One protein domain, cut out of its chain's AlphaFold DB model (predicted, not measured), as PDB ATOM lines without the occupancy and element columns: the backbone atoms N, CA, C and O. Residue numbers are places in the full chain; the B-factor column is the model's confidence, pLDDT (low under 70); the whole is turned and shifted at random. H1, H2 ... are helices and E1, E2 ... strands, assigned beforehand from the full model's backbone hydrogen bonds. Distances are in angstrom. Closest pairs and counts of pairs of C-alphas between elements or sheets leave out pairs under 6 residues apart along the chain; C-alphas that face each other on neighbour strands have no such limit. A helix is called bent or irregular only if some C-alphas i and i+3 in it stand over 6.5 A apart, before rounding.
ATOM      1  N   ARG A 148     194.087 187.159 147.596       94.62
ATOM      2  CA  ARG A 148     193.886 187.598 146.210       94.62
ATOM      3  C   ARG A 148     195.120 188.325 145.705       94.62
ATOM      4  O   ARG A 148     195.522 189.328 146.287       94.62
ATOM      5  N   PHE A 149     195.670 187.851 144.596       95.88
ATOM      6  CA  PHE A 149     196.849 188.425 143.963       95.88
ATOM      7  C   PHE A 149     196.481 188.920 142.561       95.88
ATOM      8  O   PHE A 149     196.270 188.101 141.661       95.88
ATOM      9  N   PRO A 150     196.352 190.241 142.347       94.69
ATOM     10  CA  PRO A 150     196.056 190.772 141.028       94.69
ATOM     11  C   PRO A 150     197.236 190.519 140.088       94.69
ATOM     12  O   PRO A 150     198.392 190.771 140.430       94.69
ATOM     13  N   VAL A 151     196.935 190.048 138.883       93.56
ATOM     14  CA  VAL A 151     197.938 189.908 137.828       93.56
ATOM     15  C   VAL A 151     198.230 191.298 137.235       93.56
ATOM     16  O   VAL A 151     197.279 192.049 136.982       93.56
ATOM     17  N   PRO A 152     199.506 191.674 137.013       90.81
ATOM     18  CA  PRO A 152     199.864 192.991 136.497       90.81
ATOM     19  C   PRO A 152     199.191 193.325 135.162       90.81
ATOM     20  O   PRO A 152     199.054 192.484 134.272       90.81
ATOM     21  N   LEU A 153     198.807 194.592 135.010       91.38
ATOM     22  CA  LEU A 153     198.260 195.125 133.766       91.38
ATOM     23  C   LEU A 153     199.372 195.758 132.913       91.38
ATOM     24  O   LEU A 153     200.308 196.335 133.469       91.38
ATOM     25  N   PRO A 154     199.262 195.728 131.572       87.56
ATOM     26  CA  PRO A 154     200.109 196.539 130.702       87.56
ATOM     27  C   PRO A 154     200.028 198.031 131.056       87.56
ATOM     28  O   PRO A 154     198.946 198.538 131.362       87.56
ATOM     29  N   SER A 155     201.143 198.757 130.958       88.06
ATOM     30  CA  SER A 155     201.196 200.194 131.277       88.06
ATOM     31  C   SER A 155     200.353 201.074 130.347       88.06
ATOM     32  O   SER A 155     199.964 202.169 130.728       88.06
ATOM     33  N   ASP A 156     200.042 200.586 129.146       90.62
ATOM     34  CA  ASP A 156     199.223 201.250 128.128       90.62
ATOM     35  C   ASP A 156     197.733 200.852 128.184       90.62
ATOM     36  O   ASP A 156     196.993 201.037 127.216       90.62
ATOM     37  N   THR A 157     197.278 200.283 129.304       93.62
ATOM     38  CA  THR A 157     195.868 199.916 129.512       93.62
ATOM     39  C   THR A 157     194.980 201.158 129.593       93.62
ATOM     40  O   THR A 157     195.260 202.066 130.369       93.62
ATOM     41  N   ASP A 158     193.860 201.155 128.865       95.75
ATOM     42  CA  ASP A 158     192.830 202.199 128.940       95.75
ATOM     43  C   ASP A 158     192.226 202.233 130.363       95.75
ATOM     44  O   ASP A 158     191.635 201.227 130.789       95.75
ATOM     45  N   PRO A 159     192.392 203.329 131.132       94.06
ATOM     46  CA  PRO A 159     191.885 203.411 132.497       94.06
ATOM     47  C   PRO A 159     190.351 203.365 132.541       94.06
ATOM     48  O   PRO A 159     189.801 202.663 133.401       94.06
ATOM     49  N   ASP A 160     189.691 203.998 131.571       95.81
ATOM     50  CA  ASP A 160     188.255 204.290 131.561       95.81
ATOM     51  C   ASP A 160     187.414 203.107 131.075       95.81
ATOM     52  O   ASP A 160     186.230 202.977 131.394       95.81
ATOM     53  N   PHE A 161     188.017 202.184 130.324       95.88
ATOM     54  CA  PHE A 161     187.310 201.008 129.835       95.88
ATOM     55  C   PHE A 161     187.413 199.819 130.793       95.88
ATOM     56  O   PHE A 161     188.460 199.183 130.948       95.88
ATOM     57  N   ARG A 162     186.285 199.443 131.405       96.69
ATOM     58  CA  ARG A 162     186.182 198.236 132.235       96.69
ATOM     59  C   ARG A 162     184.835 197.551 132.060       96.69
ATOM     60  O   ARG A 162     183.811 198.120 132.417       96.69
ATOM     61  N   ILE A 163     184.843 196.296 131.616       96.75
ATOM     62  CA  ILE A 163     183.668 195.420 131.722       96.75
ATOM     63  C   ILE A 163     183.919 194.492 132.905       96.75
ATOM     64  O   ILE A 163     184.790 193.627 132.836       96.75
ATOM     65  N   LYS A 164     183.221 194.719 134.022       96.88
ATOM     66  CA  LYS A 164     183.351 193.881 135.222       96.88
ATOM     67  C   LYS A 164     182.760 192.500 134.943       96.88
ATOM     68  O   LYS A 164     181.698 192.405 134.342       96.88
ATOM     69  N   ILE A 165     183.440 191.454 135.402       95.94
ATOM     70  CA  ILE A 165     182.940 190.079 135.348       95.94
ATOM     71  C   ILE A 165     182.452 189.733 136.751       95.94
ATOM     72  O   ILE A 165     183.226 189.798 137.708       95.94
ATOM     73  N   GLN A 166     181.171 189.405 136.875       95.12
ATOM     74  CA  GLN A 166     180.533 189.022 138.133       95.12
ATOM     75  C   GLN A 166     179.714 187.751 137.919       95.12
ATOM     76  O   GLN A 166     179.093 187.612 136.868       95.12
ATOM     77  N   VAL A 167     179.735 186.843 138.890       91.19
ATOM     78  CA  VAL A 167     178.980 185.584 138.895       91.19
ATOM     79  C   VAL A 167     178.258 185.482 140.229       91.19
ATOM     80  O   VAL A 167     178.931 185.441 141.250       91.19
ATOM     81  N   GLN A 168     176.921 185.449 140.227       85.94
ATOM     82  CA  GLN A 168     176.108 185.353 141.457       85.94
ATOM     83  C   GLN A 168     176.558 186.356 142.542       85.94
ATOM     84  O   GLN A 168     176.836 185.984 143.676       85.94
ATOM     85  N   ASP A 169     176.724 187.625 142.152       83.50
ATOM     86  CA  ASP A 169     177.227 188.731 142.989       83.50
ATOM     87  C   ASP A 169     178.687 188.620 143.471       83.50
ATOM     88  O   ASP A 169     179.238 189.568 144.039       83.50
ATOM     89  N   GLU A 170     179.383 187.531 143.150       88.94
ATOM     90  CA  GLU A 170     180.816 187.410 143.374       88.94
ATOM     91  C   GLU A 170     181.625 188.010 142.224       88.94
ATOM     92  O   GLU A 170     181.305 187.893 141.040       88.94
ATOM     93  N   ILE A 171     182.738 188.659 142.568       89.94
ATOM     94  CA  ILE A 171     183.662 189.192 141.568       89.94
ATOM     95  C   ILE A 171     184.412 188.037 140.917       89.94
ATOM     96  O   ILE A 171     185.077 187.258 141.597       89.94
ATOM     97  N   GLY A 172     184.416 188.038 139.593       91.12
ATOM     98  CA  GLY A 172     185.278 187.229 138.755       91.12
ATOM     99  C   GLY A 172     184.760 185.827 138.467       91.12
ATOM    100  O   GLY A 172     184.225 185.133 139.323       91.12
ATOM    101  N   LEU A 173     184.988 185.397 137.233       91.38
ATOM    102  CA  LEU A 173     184.719 184.043 136.778       91.38
ATOM    103  C   LEU A 173     185.934 183.165 137.090       91.38
ATOM    104  O   LEU A 173     187.031 183.437 136.594       91.38
ATOM    105  N   ARG A 174     185.740 182.109 137.885       90.44
ATOM    106  CA  ARG A 174     186.765 181.081 138.097       90.44
ATOM    107  C   ARG A 174     187.023 180.353 136.782       90.44
ATOM    108  O   ARG A 174     186.084 179.898 136.138       90.44
ATOM    109  N   LEU A 175     188.287 180.205 136.396       83.94
ATOM    110  CA  LEU A 175     188.630 179.585 135.115       83.94
ATOM    111  C   LEU A 175     188.604 178.037 135.144       83.94
ATOM    112  O   LEU A 175     188.971 177.402 134.160       83.94
ATOM    113  N   THR A 176     188.090 177.421 136.216       71.19
ATOM    114  CA  THR A 176     187.818 175.971 136.381       71.19
ATOM    115  C   THR A 176     186.534 175.506 135.696       71.19
ATOM    116  O   THR A 176     185.721 174.799 136.279       71.19
ATOM    117  N   LEU A 177     186.249 175.939 134.475       60.38
ATOM    118  CA  LEU A 177     185.155 175.318 133.722       60.38
ATOM    119  C   LEU A 177     185.723 173.997 133.175       60.38
ATOM    120  O   LEU A 177     186.299 173.964 132.093       60.38
ATOM    121  N   ASP A 178     185.686 172.963 134.022       49.59
ATOM    122  CA  ASP A 178     186.659 171.863 134.212       49.59
ATOM    123  C   ASP A 178     186.932 170.871 133.065       49.59
ATOM    124  O   ASP A 178     187.385 169.755 133.301       49.59
ATOM    125  N   ARG A 179     186.737 171.272 131.813       53.09
ATOM    126  CA  ARG A 179     187.344 170.737 130.580       53.09
ATOM    127  C   ARG A 179     186.710 171.566 129.479       53.09
ATOM    128  O   ARG A 179     185.522 171.412 129.235       53.09
ATOM    129  N   LEU A 180     187.465 172.478 128.868       53.47
ATOM    130  CA  LEU A 180     186.987 173.356 127.794       53.47
ATOM    131  C   LEU A 180     186.521 172.516 126.593       53.47
ATOM    132  O   LEU A 180     187.287 172.266 125.665       53.47
ATOM    133  N   GLN A 181     185.278 172.041 126.667       52.38
ATOM    134  CA  GLN A 181     184.521 171.459 125.571       52.38
ATOM    135  C   GLN A 181     184.258 172.555 124.526       52.38
ATOM    136  O   GLN A 181     184.552 173.728 124.766       52.38
ATOM    137  N   THR A 182     183.781 172.142 123.353       56.66
ATOM    138  CA  THR A 182     183.479 172.934 122.145       56.66
ATOM    139  C   THR A 182     183.000 174.382 122.397       56.66
ATOM    140  O   THR A 182     182.484 174.729 123.450       56.66
ATOM    141  N   GLU A 183     183.165 175.287 121.427       58.78
ATOM    142  CA  GLU A 183     182.894 176.730 121.614       58.78
ATOM    143  C   GLU A 183     181.492 177.046 122.183       58.78
ATOM    144  O   GLU A 183     181.338 177.942 123.019       58.78
ATOM    145  N   SER A 184     180.481 176.264 121.796       63.22
ATOM    146  CA  SER A 184     179.081 176.449 122.192       63.22
ATOM    147  C   SER A 184     178.794 176.235 123.693       63.22
ATOM    148  O   SER A 184     178.181 177.126 124.289       63.22
ATOM    149  N   PRO A 185     179.203 175.127 124.354       76.88
ATOM    150  CA  PRO A 185     178.949 174.931 125.785       76.88
ATOM    151  C   PRO A 185     179.594 175.991 126.687       76.88
ATOM    152  O   PRO A 185     178.980 176.396 127.676       76.88
ATOM    153  N   LEU A 186     180.784 176.503 126.344       82.00
ATOM    154  CA  LEU A 186     181.433 177.545 127.148       82.00
ATOM    155  C   LEU A 186     180.662 178.869 127.102       82.00
ATOM    156  O   LEU A 186     180.401 179.466 128.149       82.00
ATOM    157  N   ASN A 187     180.269 179.314 125.907       85.06
ATOM    158  CA  ASN A 187     179.515 180.556 125.757       85.06
ATOM    159  C   ASN A 187     178.167 180.486 126.486       85.06
ATOM    160  O   ASN A 187     177.784 181.434 127.163       85.06
ATOM    161  N   GLN A 188     177.477 179.341 126.432       85.50
ATOM    162  CA  GLN A 188     176.235 179.139 127.181       85.50
ATOM    163  C   GLN A 188     176.452 179.190 128.698       85.50
ATOM    164  O   GLN A 188     175.666 179.816 129.408       85.50
ATOM    165  N   ALA A 189     177.520 178.565 129.205       86.00
ATOM    166  CA  ALA A 189     177.856 178.625 130.624       86.00
ATOM    167  C   ALA A 189     178.143 180.066 131.073       86.00
ATOM    168  O   ALA A 189     177.646 180.497 132.113       86.00
ATOM    169  N   ILE A 190     178.880 180.834 130.267       89.50
ATOM    170  CA  ILE A 190     179.134 182.254 130.523       89.50
ATOM    171  C   ILE A 190     177.828 183.052 130.481       89.50
ATOM    172  O   ILE A 190     177.554 183.804 131.411       89.50
ATOM    173  N   ALA A 191     176.995 182.859 129.458       90.00
ATOM    174  CA  ALA A 191     175.734 183.577 129.290       90.00
ATOM    175  C   ALA A 191     174.759 183.376 130.460       90.00
ATOM    176  O   ALA A 191     174.016 184.293 130.801       90.00
ATOM    177  N   ARG A 192     174.770 182.190 131.086       88.31
ATOM    178  CA  ARG A 192     173.913 181.860 132.236       88.31
ATOM    179  C   ARG A 192     174.429 182.407 133.562       88.31
ATOM    180  O   ARG A 192     173.623 182.725 134.427       88.31
ATOM    181  N   ASN A 193     175.748 182.470 133.740       89.25
ATOM    182  CA  ASN A 193     176.347 182.734 135.049       89.25
ATOM    183  C   ASN A 193     176.924 184.144 135.189       89.25
ATOM    184  O   ASN A 193     176.988 184.658 136.302       89.25
ATOM    185  N   VAL A 194     177.373 184.762 134.094       93.25
ATOM    186  CA  VAL A 194     178.053 186.057 134.134       93.25
ATOM    187  C   VAL A 194     177.056 187.197 133.954       93.25
ATOM    188  O   VAL A 194     176.365 187.299 132.936       93.25
ATOM    189  N   THR A 195     177.033 188.112 134.920       94.00
ATOM    190  CA  THR A 195     176.225 189.332 134.858       94.00
ATOM    191  C   THR A 195     176.566 190.135 133.603       94.00
ATOM    192  O   THR A 195     177.735 190.351 133.284       94.00
ATOM    193  N   ALA A 196     175.534 190.594 132.891       93.81
ATOM    194  CA  ALA A 196     175.651 191.345 131.640       93.81
ATOM    195  C   ALA A 196     176.351 190.600 130.480       93.81
ATOM    196  O   ALA A 196     176.716 191.231 129.489       93.81
ATOM    197  N   ALA A 197     176.473 189.267 130.523       94.81
ATOM    198  CA  ALA A 197     177.019 188.488 129.405       94.81
ATOM    199  C   ALA A 197     176.252 188.694 128.082       94.81
ATOM    200  O   ALA A 197     176.849 188.667 127.007       94.81
ATOM    201  N   ASN A 198     174.947 188.965 128.153       96.19
ATOM    202  CA  ASN A 198     174.106 189.232 126.983       96.19
ATOM    203  C   ASN A 198     174.191 190.684 126.479       96.19
ATOM    204  O   ASN A 198     173.553 191.025 125.486       96.19
ATOM    205  N   GLN A 199     174.968 191.556 127.135       96.94
ATOM    206  CA  GLN A 199     175.141 192.933 126.683       96.94
ATOM    207  C   GLN A 199     175.803 192.952 125.300       96.94
ATOM    208  O   GLN A 199     176.894 192.407 125.118       96.94
ATOM    209  N   SER A 200     175.154 193.608 124.335       95.94
ATOM    210  CA  SER A 200     175.693 193.765 122.982       95.94
ATOM    211  C   SER A 200     176.945 194.645 122.970       95.94
ATOM    212  O   SER A 200     177.052 195.650 123.685       95.94
ATOM    213  N   LEU A 201     177.898 194.258 122.127       95.94
ATOM    214  CA  LEU A 201     179.146 194.957 121.864       95.94
ATOM    215  C   LEU A 201     179.240 195.484 120.431       95.94
ATOM    216  O   LEU A 201     180.250 196.103 120.110       95.94
ATOM    217  N   ASP A 202     178.225 195.318 119.583       93.62
ATOM    218  CA  ASP A 202     178.313 195.703 118.165       93.62
ATOM    219  C   ASP A 202     178.567 197.204 117.956       93.62
ATOM    220  O   ASP A 202     179.325 197.592 117.070       93.62
ATOM    221  N   GLY A 203     178.033 198.063 118.833       92.25
ATOM    222  CA  GLY A 203     178.332 199.501 118.806       92.25
ATOM    223  C   GLY A 203     179.761 199.854 119.252       92.25
ATOM    224  O   GLY A 203     180.283 200.906 118.878       92.25
ATOM    225  N   LYS A 204     180.402 198.980 120.042       90.94
ATOM    226  CA  LYS A 204     181.743 199.180 120.625       90.94
ATOM    227  C   LYS A 204     182.850 198.517 119.800       90.94
ATOM    228  O   LYS A 204     183.950 199.058 119.717       90.94
ATOM    229  N   ILE A 205     182.570 197.359 119.205       92.19
ATOM    230  CA  ILE A 205     183.480 196.566 118.374       92.19
ATOM    231  C   ILE A 205     182.908 196.538 116.959       92.19
ATOM    232  O   ILE A 205     182.100 195.675 116.599       92.19
ATOM    233  N   ARG A 206     183.330 197.531 116.177       88.12
ATOM    234  CA  ARG A 206     182.955 197.686 114.770       88.12
ATOM    235  C   ARG A 206     183.791 196.764 113.881       88.12
ATOM    236  O   ARG A 206     184.920 196.430 114.231       88.12
ATOM    237  N   GLY A 207     183.256 196.434 112.708       90.38
ATOM    238  CA  GLY A 207     183.917 195.575 111.722       90.38
ATOM    239  C   GLY A 207     183.643 194.087 111.939       90.38
ATOM    240  O   GLY A 207     182.757 193.724 112.712       90.38
ATOM    241  N   TYR A 208     184.405 193.253 111.228       92.31
ATOM    242  CA  TYR A 208     184.221 191.797 111.171       92.31
ATOM    243  C   TYR A 208     185.161 191.016 112.086       92.31
ATOM    244  O   TYR A 208     185.069 189.791 112.159       92.31
ATOM    245  N   GLU A 209     186.065 191.711 112.773       95.06
ATOM    246  CA  GLU A 209     187.127 191.107 113.565       95.06
ATOM    247  C   GLU A 209     187.269 191.782 114.929       95.06
ATOM    248  O   GLU A 209     186.895 192.940 115.132       95.06
ATOM    249  N   VAL A 210     187.838 191.043 115.876       95.94
ATOM    250  CA  VAL A 210     188.197 191.518 117.204       95.94
ATOM    251  C   VAL A 210     189.677 191.267 117.460       95.94
ATOM    252  O   VAL A 210     190.181 190.153 117.327       95.94
ATOM    253  N   TRP A 211     190.377 192.316 117.878       96.56
ATOM    254  CA  TRP A 211     191.770 192.219 118.287       96.56
ATOM    255  C   TRP A 211     191.851 191.820 119.751       96.56
ATOM    256  O   TRP A 211     191.286 192.486 120.619       96.56
ATOM    257  N   ILE A 212     192.594 190.759 120.045       95.56
ATOM    258  CA  ILE A 212     192.708 190.225 121.401       95.56
ATOM    259  C   ILE A 212     194.143 189.892 121.789       95.56
ATOM    260  O   ILE A 212     194.975 189.504 120.964       95.56
ATOM    261  N   GLN A 213     194.421 189.944 123.083       93.56
ATOM    262  CA  GLN A 213     195.710 189.601 123.668       93.56
ATOM    263  C   GLN A 213     195.508 188.779 124.943       93.56
ATOM    264  O   GLN A 213     194.463 188.846 125.591       93.56
ATOM    265  N   ASN A 214     196.514 187.978 125.285       91.25
ATOM    266  CA  ASN A 214     196.550 187.284 126.567       91.25
ATOM    267  C   ASN A 214     196.786 188.280 127.706       91.25
ATOM    268  O   ASN A 214     197.381 189.342 127.510       91.25
ATOM    269  N   ALA A 215     196.367 187.901 128.906       86.81
ATOM    270  CA  ALA A 215     196.816 188.563 130.116       86.81
ATOM    271  C   ALA A 215     198.336 188.397 130.278       86.81
ATOM    272  O   ALA A 215     198.911 187.371 129.904       86.81
ATOM    273  N   TYR A 216     198.968 189.420 130.842       82.69
ATOM    274  CA  TYR A 216     200.407 189.470 131.056       82.69
ATOM    275  C   TYR A 216     200.786 188.707 132.329       82.69
ATOM    276  O   TYR A 216     200.260 189.016 133.390       82.69
ATOM    277  N   PHE A 217     201.708 187.747 132.246       87.31
ATOM    278  CA  PHE A 217     202.332 187.144 133.431       87.31
ATOM    279  C   PHE A 217     203.706 187.765 133.676       87.31
ATOM    280  O   PHE A 217     204.428 188.065 132.726       87.31
ATOM    281  N   ALA A 218     204.073 187.954 134.944       86.06
ATOM    282  CA  ALA A 218     205.297 188.656 135.325       86.06
ATOM    283  C   ALA A 218     206.577 188.033 134.737       86.06
ATOM    284  O   ALA A 218     207.446 188.771 134.277       86.06
ATOM    285  N   ALA A 219     206.656 186.701 134.666       82.81
ATOM    286  CA  ALA A 219     207.785 185.969 134.089       82.81
ATOM    287  C   ALA A 219     207.960 186.174 132.569       82.81
ATOM    288  O   ALA A 219     208.983 185.797 132.007       82.81
ATOM    289  N   GLN A 220     206.991 186.787 131.882       74.06
ATOM    290  CA  GLN A 220     207.030 187.037 130.433       74.06
ATOM    291  C   GLN A 220     207.636 188.406 130.086       74.06
ATOM    292  O   GLN A 220     207.394 188.948 129.006       74.06
ATOM    293  N   SER A 221     208.439 188.969 130.993       54.97
ATOM    294  CA  SER A 221     208.989 190.328 130.929       54.97
ATOM    295  C   SER A 221     209.832 190.642 129.689       54.97
ATOM    296  O   SER A 221     210.096 191.811 129.418       54.97
ATOM    297  N   THR A 222     210.224 189.641 128.902       51.41
ATOM    298  CA  THR A 222     211.063 189.797 127.704       51.41
ATOM    299  C   THR A 222     210.300 189.911 126.382       51.41
ATOM    300  O   THR A 222     210.923 190.205 125.364       51.41
ATOM    301  N   GLY A 223     208.967 189.771 126.347       56.56
ATOM    302  CA  GLY A 223     208.217 189.903 125.094       56.56
ATOM    303  C   GLY A 223     206.765 190.321 125.285       56.56
ATOM    304  O   GLY A 223     205.953 189.566 125.814       56.56
ATOM    305  N   ARG A 224     206.396 191.512 124.787       62.12
ATOM    306  CA  ARG A 224     204.978 191.871 124.633       62.12
ATOM    307  C   ARG A 224     204.341 190.832 123.714       62.12
ATOM    308  O   ARG A 224     204.686 190.775 122.538       62.12
ATOM    309  N   MET A 225     203.416 190.031 124.237       71.38
ATOM    310  CA  MET A 225     202.691 189.081 123.396       71.38
ATOM    311  C   MET A 225     201.979 189.829 122.274       71.38
ATOM    312  O   MET A 225     201.236 190.782 122.532       71.38
ATOM    313  N   SER A 226     202.205 189.386 121.040       82.62
ATOM    314  CA  SER A 226     201.571 189.984 119.875       82.62
ATOM    315  C   SER A 226     200.047 189.848 119.979       82.62
ATOM    316  O   SER A 226     199.535 188.753 120.251       82.62
ATOM    317  N   PRO A 227     199.298 190.944 119.782       90.94
ATOM    318  CA  PRO A 227     197.865 190.877 119.545       90.94
ATOM    319  C   PRO A 227     197.554 189.932 118.382       90.94
ATOM    320  O   PRO A 227     198.354 189.793 117.459       90.94
ATOM    321  N   SER A 228     196.384 189.302 118.409       92.81
ATOM    322  CA  SER A 228     195.858 188.565 117.258       92.81
ATOM    323  C   SER A 228     194.488 189.105 116.896       92.81
ATOM    324  O   SER A 228     193.680 189.355 117.794       92.81
ATOM    325  N   SER A 229     194.218 189.229 115.601       94.81
ATOM    326  CA  SER A 229     192.864 189.444 115.102       94.81
ATOM    327  C   SER A 229     192.128 188.105 115.016       94.81
ATOM    328  O   SER A 229     192.735 187.091 114.668       94.81
ATOM    329  N   ILE A 230     190.852 188.081 115.393       93.56
ATOM    330  CA  ILE A 230     189.971 186.914 115.274       93.56
ATOM    331  C   ILE A 230     188.648 187.358 114.648       93.56
ATOM    332  O   ILE A 230     188.108 188.381 115.076       93.56
ATOM    333  N   PRO A 231     188.078 186.605 113.691       93.50
ATOM    334  CA  PRO A 231     186.750 186.893 113.163       93.50
ATOM    335  C   PRO A 231     185.684 186.929 114.264       93.50
ATOM    336  O   PRO A 231     185.627 186.054 115.129       93.50
ATOM    337  N   LYS A 232     184.803 187.929 114.226       92.38
ATOM    338  CA  LYS A 232     183.632 187.991 115.103       92.38
ATOM    339  C   LYS A 232     182.666 186.864 114.748       92.38
ATOM    340  O   LYS A 232     182.222 186.748 113.607       92.38
ATOM    341  N   ASN A 233     182.292 186.078 115.748       89.06
ATOM    342  CA  ASN A 233     181.226 185.094 115.634       89.06
ATOM    343  C   ASN A 233     180.301 185.202 116.863       89.06
ATOM    344  O   ASN A 233     180.769 184.959 117.979       89.06
ATOM    345  N   PRO A 234     179.027 185.598 116.696       91.44
ATOM    346  CA  PRO A 234     178.377 185.994 115.443       91.44
ATOM    347  C   PRO A 234     178.841 187.378 114.951       91.44
ATOM    348  O   PRO A 234     179.379 188.181 115.716       91.44
ATOM    349  N   GLN A 235     178.632 187.666 113.663       90.88
ATOM    350  CA  GLN A 235     178.970 188.971 113.072       90.88
ATOM    351  C   GLN A 235     178.048 190.100 113.562       90.88
ATOM    352  O   GLN A 235     178.498 191.229 113.766       90.88
ATOM    353  N   GLN A 236     176.774 189.772 113.785       91.88
ATOM    354  CA  GLN A 236     175.758 190.632 114.394       91.88
ATOM    355  C   GLN A 236     175.233 189.967 115.666       91.88
ATOM    356  O   GLN A 236     175.135 188.743 115.728       91.88
ATOM    357  N   GLY A 237     174.890 190.759 116.677       93.50
ATOM    358  CA  GLY A 237     174.534 190.246 117.996       93.50
ATOM    359  C   GLY A 237     175.755 189.794 118.795       93.50
ATOM    360  O   GLY A 237     175.630 188.933 119.665       93.50
ATOM    361  N   PHE A 238     176.945 190.338 118.515       95.56
ATOM    362  CA  PHE A 238     178.145 189.998 119.276       95.56
ATOM    363  C   PHE A 238     178.026 190.569 120.692       95.56
ATOM    364  O   PHE A 238     177.768 191.760 120.875       95.56
ATOM    365  N   THR A 239     178.214 189.730 121.711       96.69
ATOM    366  CA  THR A 239     177.978 190.102 123.119       96.69
ATOM    367  C   THR A 239     179.239 190.009 123.973       96.69
ATOM    368  O   THR A 239     180.267 189.467 123.558       96.69
ATOM    369  N   VAL A 240     179.150 190.506 125.210       96.94
ATOM    370  CA  VAL A 240     180.182 190.324 126.242       96.94
ATOM    371  C   VAL A 240     180.514 188.846 126.459       96.94
ATOM    372  O   VAL A 240     181.688 188.513 126.587       96.94
ATOM    373  N   GLY A 241     179.515 187.960 126.453       95.31
ATOM    374  CA  GLY A 241     179.704 186.516 126.601       95.31
ATOM    375  C   GLY A 241     180.559 185.915 125.486       95.31
ATOM    376  O   GLY A 241     181.504 185.176 125.770       95.31
ATOM    377  N   HIS A 242     180.318 186.325 124.236       95.31
ATOM    378  CA  HIS A 242     181.125 185.899 123.091       95.31
ATOM    379  C   HIS A 242     182.581 186.362 123.227       95.31
ATOM    380  O   HIS A 242     183.505 185.558 123.101       95.31
ATOM    381  N   LEU A 243     182.803 187.638 123.566       96.31
ATOM    382  CA  LEU A 243     184.153 188.155 123.796       96.31
ATOM    383  C   LEU A 243     184.858 187.425 124.946       96.31
ATOM    384  O   LEU A 243     186.020 187.044 124.818       96.31
ATOM    385  N   LEU A 244     184.165 187.213 126.067       95.38
ATOM    386  CA  LEU A 244     184.727 186.533 127.231       95.38
ATOM    387  C   LEU A 244     185.095 185.081 126.911       95.38
ATOM    388  O   LEU A 244     186.167 184.635 127.308       95.38
ATOM    389  N   THR A 245     184.261 184.376 126.144       93.31
ATOM    390  CA  THR A 245     184.524 183.011 125.655       93.31
ATOM    391  C   THR A 245     185.847 182.955 124.894       93.31
ATOM    392  O   THR A 245     186.736 182.178 125.251       93.31
ATOM    393  N   ILE A 246     186.012 183.841 123.907       93.69
ATOM    394  CA  ILE A 246     187.227 183.938 123.088       93.69
ATOM    395  C   ILE A 246     188.456 184.197 123.973       93.69
ATOM    396  O   ILE A 246     189.488 183.530 123.849       93.69
ATOM    397  N   LEU A 247     188.350 185.156 124.894       95.00
ATOM    398  CA  LEU A 247     189.451 185.544 125.771       95.00
ATOM    399  C   LEU A 247     189.844 184.434 126.758       95.00
ATOM    400  O   LEU A 247     191.035 184.184 126.944       95.00
ATOM    401  N   VAL A 248     188.873 183.741 127.359       92.62
ATOM    402  CA  VAL A 248     189.117 182.621 128.287       92.62
ATOM    403  C   VAL A 248     189.816 181.469 127.572       92.62
ATOM    404  O   VAL A 248     190.806 180.941 128.080       92.62
ATOM    405  N   GLN A 249     189.365 181.109 126.368       89.50
ATOM    406  CA  GLN A 249     190.005 180.061 125.571       89.50
ATOM    407  C   GLN A 249     191.440 180.424 125.200       89.50
ATOM    408  O   GLN A 249     192.348 179.595 125.334       89.50
ATOM    409  N   LYS A 250     191.666 181.667 124.757       90.56
ATOM    410  CA  LYS A 250     193.010 182.145 124.428       90.56
ATOM    411  C   LYS A 250     193.918 182.102 125.660       90.56
ATOM    412  O   LYS A 250     195.035 181.592 125.576       90.56
ATOM    413  N   GLN A 251     193.408 182.527 126.816       92.06
ATOM    414  CA  GLN A 251     194.147 182.500 128.074       92.06
ATOM    415  C   GLN A 251     194.460 181.075 128.549       92.06
ATOM    416  O   GLN A 251     195.547 180.837 129.068       92.06
ATOM    417  N   TYR A 252     193.563 180.111 128.342       89.56
ATOM    418  CA  TYR A 252     193.836 178.714 128.678       89.56
ATOM    419  C   TYR A 252     194.928 178.108 127.795       89.56
ATOM    420  O   TYR A 252     195.847 177.458 128.297       89.56
ATOM    421  N   LYS A 253     194.874 178.347 126.476       87.56
ATOM    422  CA  LYS A 253     195.947 177.930 125.555       87.56
ATOM    423  C   LYS A 253     197.284 178.541 125.977       87.56
ATOM    424  O   LYS A 253     198.298 177.844 125.998       87.56
ATOM    425  N   HIS A 254     197.265 179.815 126.370       87.31
ATOM    426  CA  HIS A 254     198.434 180.509 126.903       87.31
ATOM    427  C   HIS A 254     198.968 179.860 128.178       87.31
ATOM    428  O   HIS A 254     200.147 179.533 128.235       87.31
ATOM    429  N   TRP A 255     198.101 179.587 129.155       87.44
ATOM    430  CA  TRP A 255     198.469 178.877 130.381       87.44
ATOM    431  C   TRP A 255     199.099 177.517 130.084       87.44
ATOM    432  O   TRP A 255     200.159 177.206 130.611       87.44
ATOM    433  N   LYS A 256     198.503 176.709 129.198       84.88
ATOM    434  CA  LYS A 256     199.069 175.403 128.825       84.88
ATOM    435  C   LYS A 256     200.460 175.519 128.205       84.88
ATOM    436  O   LYS A 256     201.311 174.686 128.490       84.88
ATOM    437  N   ASN A 257     200.685 176.519 127.357       83.38
ATOM    438  CA  ASN A 257     201.991 176.738 126.738       83.38
ATOM    439  C   ASN A 257     203.017 177.239 127.756       83.38
ATOM    440  O   ASN A 257     204.120 176.708 127.805       83.38
ATOM    441  N   PHE A 258     202.615 178.183 128.606       80.62
ATOM    442  CA  PHE A 258     203.407 178.651 129.738       80.62
ATOM    443  C   PHE A 258     203.802 177.492 130.663       80.62
ATOM    444  O   PHE A 258     204.952 177.388 131.085       80.62
ATOM    445  N   MET A 259     202.881 176.554 130.892       80.19
ATOM    446  CA  MET A 259     203.162 175.384 131.708       80.19
ATOM    447  C   MET A 259     204.011 174.321 131.025       80.19
ATOM    448  O   MET A 259     204.707 173.594 131.711       80.19
ATOM    449  N   ARG A 260     204.000 174.204 129.696       70.56
ATOM    450  CA  ARG A 260     204.908 173.274 129.000       70.56
ATOM    451  C   ARG A 260     206.371 173.689 129.124       70.56
ATOM    452  O   ARG A 260     207.236 172.825 129.082       70.56
ATOM    453  N   SER A 261     206.641 174.987 129.264       63.59
ATOM    454  CA  SER A 261     207.989 175.492 129.540       63.59
ATOM    455  C   SER A 261     208.410 175.354 131.005       63.59
ATOM    456  O   SER A 261     209.602 175.408 131.284       63.59
ATOM    457  N   ALA A 262     207.463 175.169 131.929       58.75
ATOM    458  CA  ALA A 262     207.736 174.995 133.350       58.75
ATOM    459  C   ALA A 262     207.661 173.503 133.706       58.75
ATOM    460  O   ALA A 262     206.638 172.850 133.539       58.75
ATOM    461  N   THR A 263     208.758 172.934 134.191       53.25
ATOM    462  CA  THR A 263     208.974 171.486 134.384       53.25
ATOM    463  C   THR A 263     208.010 170.806 135.382       53.25
ATOM    464  O   THR A 263     208.081 169.600 135.602       53.25
ATOM    465  N   THR A 264     207.101 171.558 136.001       57.84
ATOM    466  CA  THR A 264     206.221 171.155 137.102       57.84
ATOM    467  C   THR A 264     204.774 170.942 136.653       57.84
ATOM    468  O   THR A 264     204.028 171.903 136.512       57.84
ATOM    469  N   ASN A 265     204.360 169.678 136.472       67.25
ATOM    470  CA  ASN A 265     202.996 169.105 136.587       67.25
ATOM    471  C   ASN A 265     201.758 170.041 136.458       67.25
ATOM    472  O   ASN A 265     200.794 169.904 137.207       67.25
ATOM    473  N   GLY A 266     201.737 170.991 135.516       74.69
ATOM    474  CA  GLY A 266     200.622 171.934 135.334       74.69
ATOM    475  C   GLY A 266     200.441 172.996 136.433       74.69
ATOM    476  O   GLY A 266     199.376 173.622 136.478       74.69
ATOM    477  N   LEU A 267     201.446 173.212 137.289       86.00
ATOM    478  CA  LEU A 267     201.462 174.230 138.347       86.00
ATOM    479  C   LEU A 267     202.530 175.298 138.083       86.00
ATOM    480  O   LEU A 267     203.686 174.956 137.835       86.00
ATOM    481  N   ALA A 268     202.154 176.570 138.198       88.25
ATOM    482  CA  ALA A 268     203.059 177.715 138.101       88.25
ATOM    483  C   ALA A 268     203.441 178.227 139.492       88.25
ATOM    484  O   ALA A 268     202.607 178.204 140.399       88.25
ATOM    485  N   GLU A 269     204.651 178.753 139.664       91.94
ATOM    486  CA  GLU A 269     204.975 179.516 140.870       91.94
ATOM    487  C   GLU A 269     204.217 180.852 140.862       91.94
ATOM    488  O   GLU A 269     204.148 181.551 139.848       91.94
ATOM    489  N   LEU A 270     203.645 181.242 142.004       92.94
ATOM    490  CA  LEU A 270     202.888 182.490 142.128       92.94
ATOM    491  C   LEU A 270     203.729 183.714 141.723       92.94
ATOM    492  O   LEU A 270     203.212 184.639 141.094       92.94
ATOM    493  N   GLY A 271     205.028 183.705 142.035       91.81
ATOM    494  CA  GLY A 271     205.976 184.751 141.654       91.81
ATOM    495  C   GLY A 271     206.067 184.962 140.142       91.81
ATOM    496  O   GLY A 271     206.156 186.104 139.697       91.81
ATOM    497  N   ASP A 272     205.939 183.906 139.343       91.06
ATOM    498  CA  ASP A 272     205.988 184.015 137.883       91.06
ATOM    499  C   ASP A 272     204.729 184.662 137.297       91.06
ATOM    500  O   ASP A 272     204.755 185.264 136.222       91.06
ATOM    501  N   LEU A 273     203.607 184.559 138.009       91.75
ATOM    502  CA  LEU A 273     202.327 185.100 137.570       91.75
ATOM    503  C   LEU A 273     202.167 186.565 137.975       91.75
ATOM    504  O   LEU A 273     201.803 187.392 137.138       91.75
ATOM    505  N   VAL A 274     202.445 186.885 139.245       93.44
ATOM    506  CA  VAL A 274     202.155 188.208 139.831       93.44
ATOM    507  C   VAL A 274     203.401 189.019 140.199       93.44
ATOM    508  O   VAL A 274     203.290 190.180 140.593       93.44
ATOM    509  N   GLY A 275     204.596 188.448 140.043       92.00
ATOM    510  CA  GLY A 275     205.861 189.140 140.271       92.00
ATOM    511  C   GLY A 275     206.078 189.499 141.746       92.00
ATOM    512  O   GLY A 275     205.746 188.708 142.634       92.00
ATOM    513  N   PRO A 276     206.602 190.707 142.043       92.00
ATOM    514  CA  PRO A 276     206.858 191.155 143.414       92.00
ATOM    515  C   PRO A 276     205.627 191.130 144.332       92.00
ATOM    516  O   PRO A 276     205.777 190.988 145.544       92.00
ATOM    517  N   ALA A 277     204.414 191.211 143.769       92.56
ATOM    518  CA  ALA A 277     203.166 191.160 144.532       92.56
ATOM    519  C   ALA A 277     202.945 189.818 145.257       92.56
ATOM    520  O   ALA A 277     202.137 189.756 146.180       92.56
ATOM    521  N   ALA A 278     203.665 188.754 144.881       92.75
ATOM    522  CA  ALA A 278     203.601 187.466 145.572       92.75
ATOM    523  C   ALA A 278     204.239 187.504 146.974       92.75
ATOM    524  O   ALA A 278     203.920 186.665 147.817       92.75
ATOM    525  N   GLY A 279     205.158 188.443 147.235       92.56
ATOM    526  CA  GLY A 279     205.850 188.563 148.520       92.56
ATOM    527  C   GLY A 279     206.517 187.256 148.971       92.56
ATOM    528  O   GLY A 279     207.285 186.635 148.231       92.56
ATOM    529  N   SER A 280     206.210 186.822 150.196       92.38
ATOM    530  CA  SER A 280     206.723 185.570 150.774       92.38
ATOM    531  C   SER A 280     206.187 184.308 150.086       92.38
ATOM    532  O   SER A 280     206.813 183.256 150.180       92.38
ATOM    533  N   LEU A 281     205.083 184.408 149.341       92.56
ATOM    534  CA  LEU A 281     204.439 183.292 148.645       92.56
ATOM    535  C   LEU A 281     204.940 183.107 147.209       92.56
ATOM    536  O   LEU A 281     204.343 182.357 146.449       92.56
ATOM    537  N   LYS A 282     206.048 183.746 146.816       92.62
ATOM    538  CA  LYS A 282     206.590 183.661 145.448       92.62
ATOM    539  C   LYS A 282     206.790 182.231 144.927       92.62
ATOM    540  O   LYS A 282     206.514 181.997 143.762       92.62
ATOM    541  N   LYS A 283     207.186 181.286 145.790       91.50
ATOM    542  CA  LYS A 283     207.390 179.864 145.444       91.50
ATOM    543  C   LYS A 283     206.134 179.000 145.618       91.50
ATOM    544  O   LYS A 283     206.208 177.779 145.545       91.50
ATOM    545  N   HIS A 284     204.991 179.601 145.950       91.81
ATOM    546  CA  HIS A 284     203.755 178.856 146.145       91.81
ATOM    547  C   HIS A 284     203.217 178.399 144.787       91.81
ATOM    548  O   HIS A 284     202.951 179.226 143.916       91.81
ATOM    549  N   SER A 285     203.066 177.088 144.615       91.81
ATOM    550  CA  SER A 285     202.598 176.487 143.367       91.81
ATOM    551  C   SER A 285     201.088 176.628 143.226       91.81
ATOM    552  O   SER A 285     200.327 176.148 144.064       91.81
ATOM    553  N   VAL A 286     200.645 177.247 142.137       91.06
ATOM    554  CA  VAL A 286     199.233 177.477 141.840       91.06
ATOM    555  C   VAL A 286     198.847 176.862 140.500       91.06
ATOM    556  O   VAL A 286     199.586 176.910 139.515       91.06
ATOM    557  N   GLY A 287     197.664 176.254 140.459       89.69
ATOM    558  CA  GLY A 287     197.104 175.667 139.243       89.69
ATOM    559  C   GLY A 287     196.152 176.615 138.521       89.69
ATOM    560  O   GLY A 287     195.676 177.596 139.094       89.69
ATOM    561  N   TRP A 288     195.779 176.258 137.290       89.25
ATOM    562  CA  TRP A 288     194.782 176.986 136.488       89.25
ATOM    563  C   TRP A 288     193.493 177.279 137.262       89.25
ATOM    564  O   TRP A 288     192.892 178.342 137.124       89.25
ATOM    565  N   GLY A 289     193.099 176.359 138.144       88.44
ATOM    566  CA  GLY A 289     191.880 176.504 138.915       88.44
ATOM    567  C   GLY A 289     191.883 177.562 140.016       88.44
ATOM    568  O   GLY A 289     190.859 177.768 140.668       88.44
ATOM    569  N   THR A 290     193.015 178.227 140.219       91.94
ATOM    570  CA  THR A 290     193.161 179.386 141.108       91.94
ATOM    571  C   THR A 290     193.039 180.713 140.357       91.94
ATOM    572  O   THR A 290     193.009 181.767 140.988       91.94
ATOM    573  N   VAL A 291     192.968 180.684 139.021       93.06
ATOM    574  CA  VAL A 291     192.918 181.875 138.170       93.06
ATOM    575  C   VAL A 291     191.469 182.319 137.989       93.06
ATOM    576  O   VAL A 291     190.597 181.525 137.630       93.06
ATOM    577  N   TYR A 292     191.214 183.606 138.206       95.12
ATOM    578  CA  TYR A 292     189.909 184.237 138.038       95.12
ATOM    579  C   TYR A 292     190.000 185.364 137.013       95.12
ATOM    580  O   TYR A 292     190.883 186.216 137.095       95.12
ATOM    581  N   ALA A 293     189.058 185.410 136.073       95.94
ATOM    582  CA  ALA A 293     188.867 186.555 135.188       95.94
ATOM    583  C   ALA A 293     187.940 187.573 135.856       95.94
ATOM    584  O   ALA A 293     186.750 187.311 136.005       95.94
ATOM    585  N   VAL A 294     188.470 188.731 136.256       97.12
ATOM    586  CA  VAL A 294     187.725 189.734 137.045       97.12
ATOM    587  C   VAL A 294     187.160 190.878 136.205       97.12
ATOM    588  O   VAL A 294     186.179 191.519 136.592       97.12
ATOM    589  N   ALA A 295     187.768 191.162 135.054       97.56
ATOM    590  CA  ALA A 295     187.266 192.145 134.105       97.56
ATOM    591  C   ALA A 295     187.817 191.900 132.696       97.56
ATOM    592  O   ALA A 295     188.877 191.297 132.529       97.56
ATOM    593  N   ILE A 296     187.131 192.444 131.691       97.81
ATOM    594  CA  ILE A 296     187.691 192.670 130.356       97.81
ATOM    595  C   ILE A 296     188.220 194.104 130.308       97.81
ATOM    596  O   ILE A 296     187.513 195.060 130.654       97.81
ATOM    597  N   ARG A 297     189.472 194.242 129.879       97.12
ATOM    598  CA  ARG A 297     190.172 195.515 129.673       97.12
ATOM    599  C   ARG A 297     190.533 195.658 128.200       97.12
ATOM    600  O   ARG A 297     190.439 194.699 127.430       97.12
ATOM    601  N   ARG A 298     190.936 196.863 127.803       96.12
ATOM    602  CA  ARG A 298     191.458 197.119 126.460       96.12
ATOM    603  C   ARG A 298     192.655 198.056 126.495       96.12
ATOM    604  O   ARG A 298     192.872 198.762 127.477       96.12
ATOM    605  N   ARG A 299     193.405 198.072 125.402       94.38
ATOM    606  CA  ARG A 299     194.464 199.047 125.124       94.38
ATOM    607  C   ARG A 299     194.492 199.394 123.645       94.38
ATOM    608  O   ARG A 299     194.013 198.609 122.824       94.38
ATOM    609  N   LYS A 300     195.047 200.554 123.308       93.69
ATOM    610  CA  LYS A 300     195.170 200.996 121.918       93.69
ATOM    611  C   LYS A 300     196.486 200.494 121.331       93.69
ATOM    612  O   LYS A 300     197.549 200.698 121.914       93.69
ATOM    613  N   LEU A 301     196.408 199.803 120.202       91.50
ATOM    614  CA  LEU A 301     197.564 199.373 119.426       91.50
ATOM    615  C   LEU A 301     198.146 200.552 118.634       91.50
ATOM    616  O   LEU A 301     197.514 201.599 118.488       91.50
ATOM    617  N   ARG A 302     199.374 200.385 118.126       91.00
ATOM    618  CA  ARG A 302     200.086 201.435 117.371       91.00
ATOM    619  C   ARG A 302     199.378 201.813 116.068       91.00
ATOM    620  O   ARG A 302     199.429 202.966 115.671       91.00
ATOM    621  N   ASP A 303     198.708 200.851 115.445       90.06
ATOM    622  CA  ASP A 303     197.868 201.017 114.252       90.06
ATOM    623  C   ASP A 303     196.490 201.641 114.559       90.06
ATOM    624  O   ASP A 303     195.686 201.870 113.661       90.06
ATOM    625  N   GLY A 304     196.210 201.942 115.831       91.50
ATOM    626  CA  GLY A 304     194.974 202.568 116.280       91.50
ATOM    627  C   GLY A 304     193.856 201.594 116.652       91.50
ATOM    628  O   GLY A 304     192.847 202.049 117.201       91.50
ATOM    629  N   HIS A 305     194.023 200.284 116.436       92.75
ATOM    630  CA  HIS A 305     193.019 199.288 116.808       92.75
ATOM    631  C   HIS A 305     192.932 199.093 118.329       92.75
ATOM    632  O   HIS A 305     193.922 199.172 119.060       92.75
ATOM    633  N   TRP A 306     191.727 198.813 118.833       95.12
ATOM    634  CA  TRP A 306     191.522 198.440 120.234       95.12
ATOM    635  C   TRP A 306     191.739 196.948 120.423       95.12
ATOM    636  O   TRP A 306     191.040 196.146 119.811       95.12
ATOM    637  N   CYS A 307     192.653 196.586 121.317       95.62
ATOM    638  CA  CYS A 307     192.941 195.205 121.670       95.62
ATOM    639  C   CYS A 307     192.393 194.869 123.058       95.62
ATOM    640  O   CYS A 307     192.684 195.580 124.023       95.62
ATOM    641  N   TYR A 308     191.620 193.788 123.155       96.94
ATOM    642  CA  TYR A 308     190.943 193.346 124.374       96.94
ATOM    643  C   TYR A 308     191.701 192.208 125.066       96.94
ATOM    644  O   TYR A 308     192.275 191.341 124.411       96.94
ATOM    645  N   PHE A 309     191.690 192.192 126.397       96.25
ATOM    646  CA  PHE A 309     192.347 191.155 127.198       96.25
ATOM    647  C   PHE A 309     191.689 191.012 128.576       96.25
ATOM    648  O   PHE A 309     190.911 191.869 129.008       96.25
ATOM    649  N   LEU A 310     191.995 189.915 129.272       96.81
ATOM    650  CA  LEU A 310     191.493 189.671 130.625       96.81
ATOM    651  C   LEU A 310     192.361 190.371 131.667       96.81
ATOM    652  O   LEU A 310     193.582 190.233 131.672       96.81
ATOM    653  N   GLN A 311     191.710 191.047 132.608       96.69
ATOM    654  CA  GLN A 311     192.290 191.305 133.916       96.69
ATOM    655  C   GLN A 311     192.095 190.052 134.770       96.69
ATOM    656  O   GLN A 311     190.962 189.592 134.946       96.69
ATOM    657  N   LEU A 312     193.198 189.514 135.289       96.44
ATOM    658  CA  LEU A 312     193.207 188.283 136.071       96.44
ATOM    659  C   LEU A 312     193.521 188.549 137.545       96.44
ATOM    660  O   LEU A 312     194.185 189.522 137.901       96.44
ATOM    661  N   GLU A 313     193.057 187.642 138.391       96.38
ATOM    662  CA  GLU A 313     193.352 187.577 139.819       96.38
ATOM    663  C   GLU A 313     193.633 186.117 140.186       96.38
ATOM    664  O   GLU A 313     192.889 185.223 139.779       96.38
ATOM    665  N   ILE A 314     194.700 185.865 140.939       95.44
ATOM    666  CA  ILE A 314     195.012 184.543 141.484       95.44
ATOM    667  C   ILE A 314     194.453 184.468 142.900       95.44
ATOM    668  O   ILE A 314     194.718 185.352 143.716       95.44
TER     669      ILE A 314
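This is residues 148 to 314 of the 322 residues of an uncharacterized protein of Trametes coccinea BRFM310 (UniProt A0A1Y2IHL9). A long, strongly twisted hairpin, E6 and E7, makes the core, with the short hairpin E2 and E3 joined to E7 near one end and E1 near the other. The long helix H2 runs beside these strands; H1 packs on its residues 241 to 245, and H3 with the small sheet E4 and E5 makes a head toward its other end. The printed part has 167 residues with three named helices and seven named strands, in the order E1 H1 E2 E3 H2 E4 H3 E5 E6 E7; its class is mixed, helices and strands, with 81 residues in named elements, under half. It is compact, with a radius of gyration of the C-alphas of 15.6 A and spans of 46 by 35 by 28 A.

Find C-alpha 148 at (193.886, 187.598, 146.210), where E1, residues 148 to 150, begins. H1 is residues 183 to 193, 16.1 A long; E2 is 209 to 212 and E3 is 228 to 231. From C-alpha 240 at (180.182, 190.324, 126.242), H2 runs 31.7 A to residue 261. Next come E4, 267 to 269; H3, 270 to 281, irregular, with C-alphas 273 and 276 9.6 A apart; and E5, 285 to 287. E6, 291 to 300, spans 25.2 A and bends by 69 degrees at residue 294; E7, 306 to 314, spans 25.6 A and ends at C-alpha 314, (195.012, 184.543, 141.484).

Look first at E7 in the branched sheet: antiparallel E6 lies on one side, N 297 and O 309 being 2.9 A apart, and E1 and E2 on the other. E1 is antiparallel to E7, with N 149 and O 314 2.8 A apart; E2 is parallel, with N 308 and O 211 2.9 A apart. In the hairpin E2 and E3, N 210 and O 230 are 2.8 A apart. H2 is at the sheet's level; its closest C-alphas with E7 are Leu 247 and Phe 309, 6.5 A. H1 and H2 touch at a steep tilt of 63 degrees, opposite ways, closest at C-alphas 187 and 245, 5.6 A. H3 is on the sheet at a height of 9.3 A, over E1 and only just over E7, with 3 C-alphas. E4 and E5 are antiparallel, with N 286 and O 268 2.8 A apart. Each O i to N i+4 pair is within hydrogen-bond range in H1 and H2; H3 has 2 of 8, and 4 of 9 O i to N i+3 pairs.

The two C-alphas farthest apart, Gln 236 and Ser 280, are 48.0 A apart. The printed part has no cut. The links E1 to H1, H1 to E2 and E2 to E3 are long. Look for pLDDT under 70 at residues 177 to 184, 221 to 224 and 261 to 265.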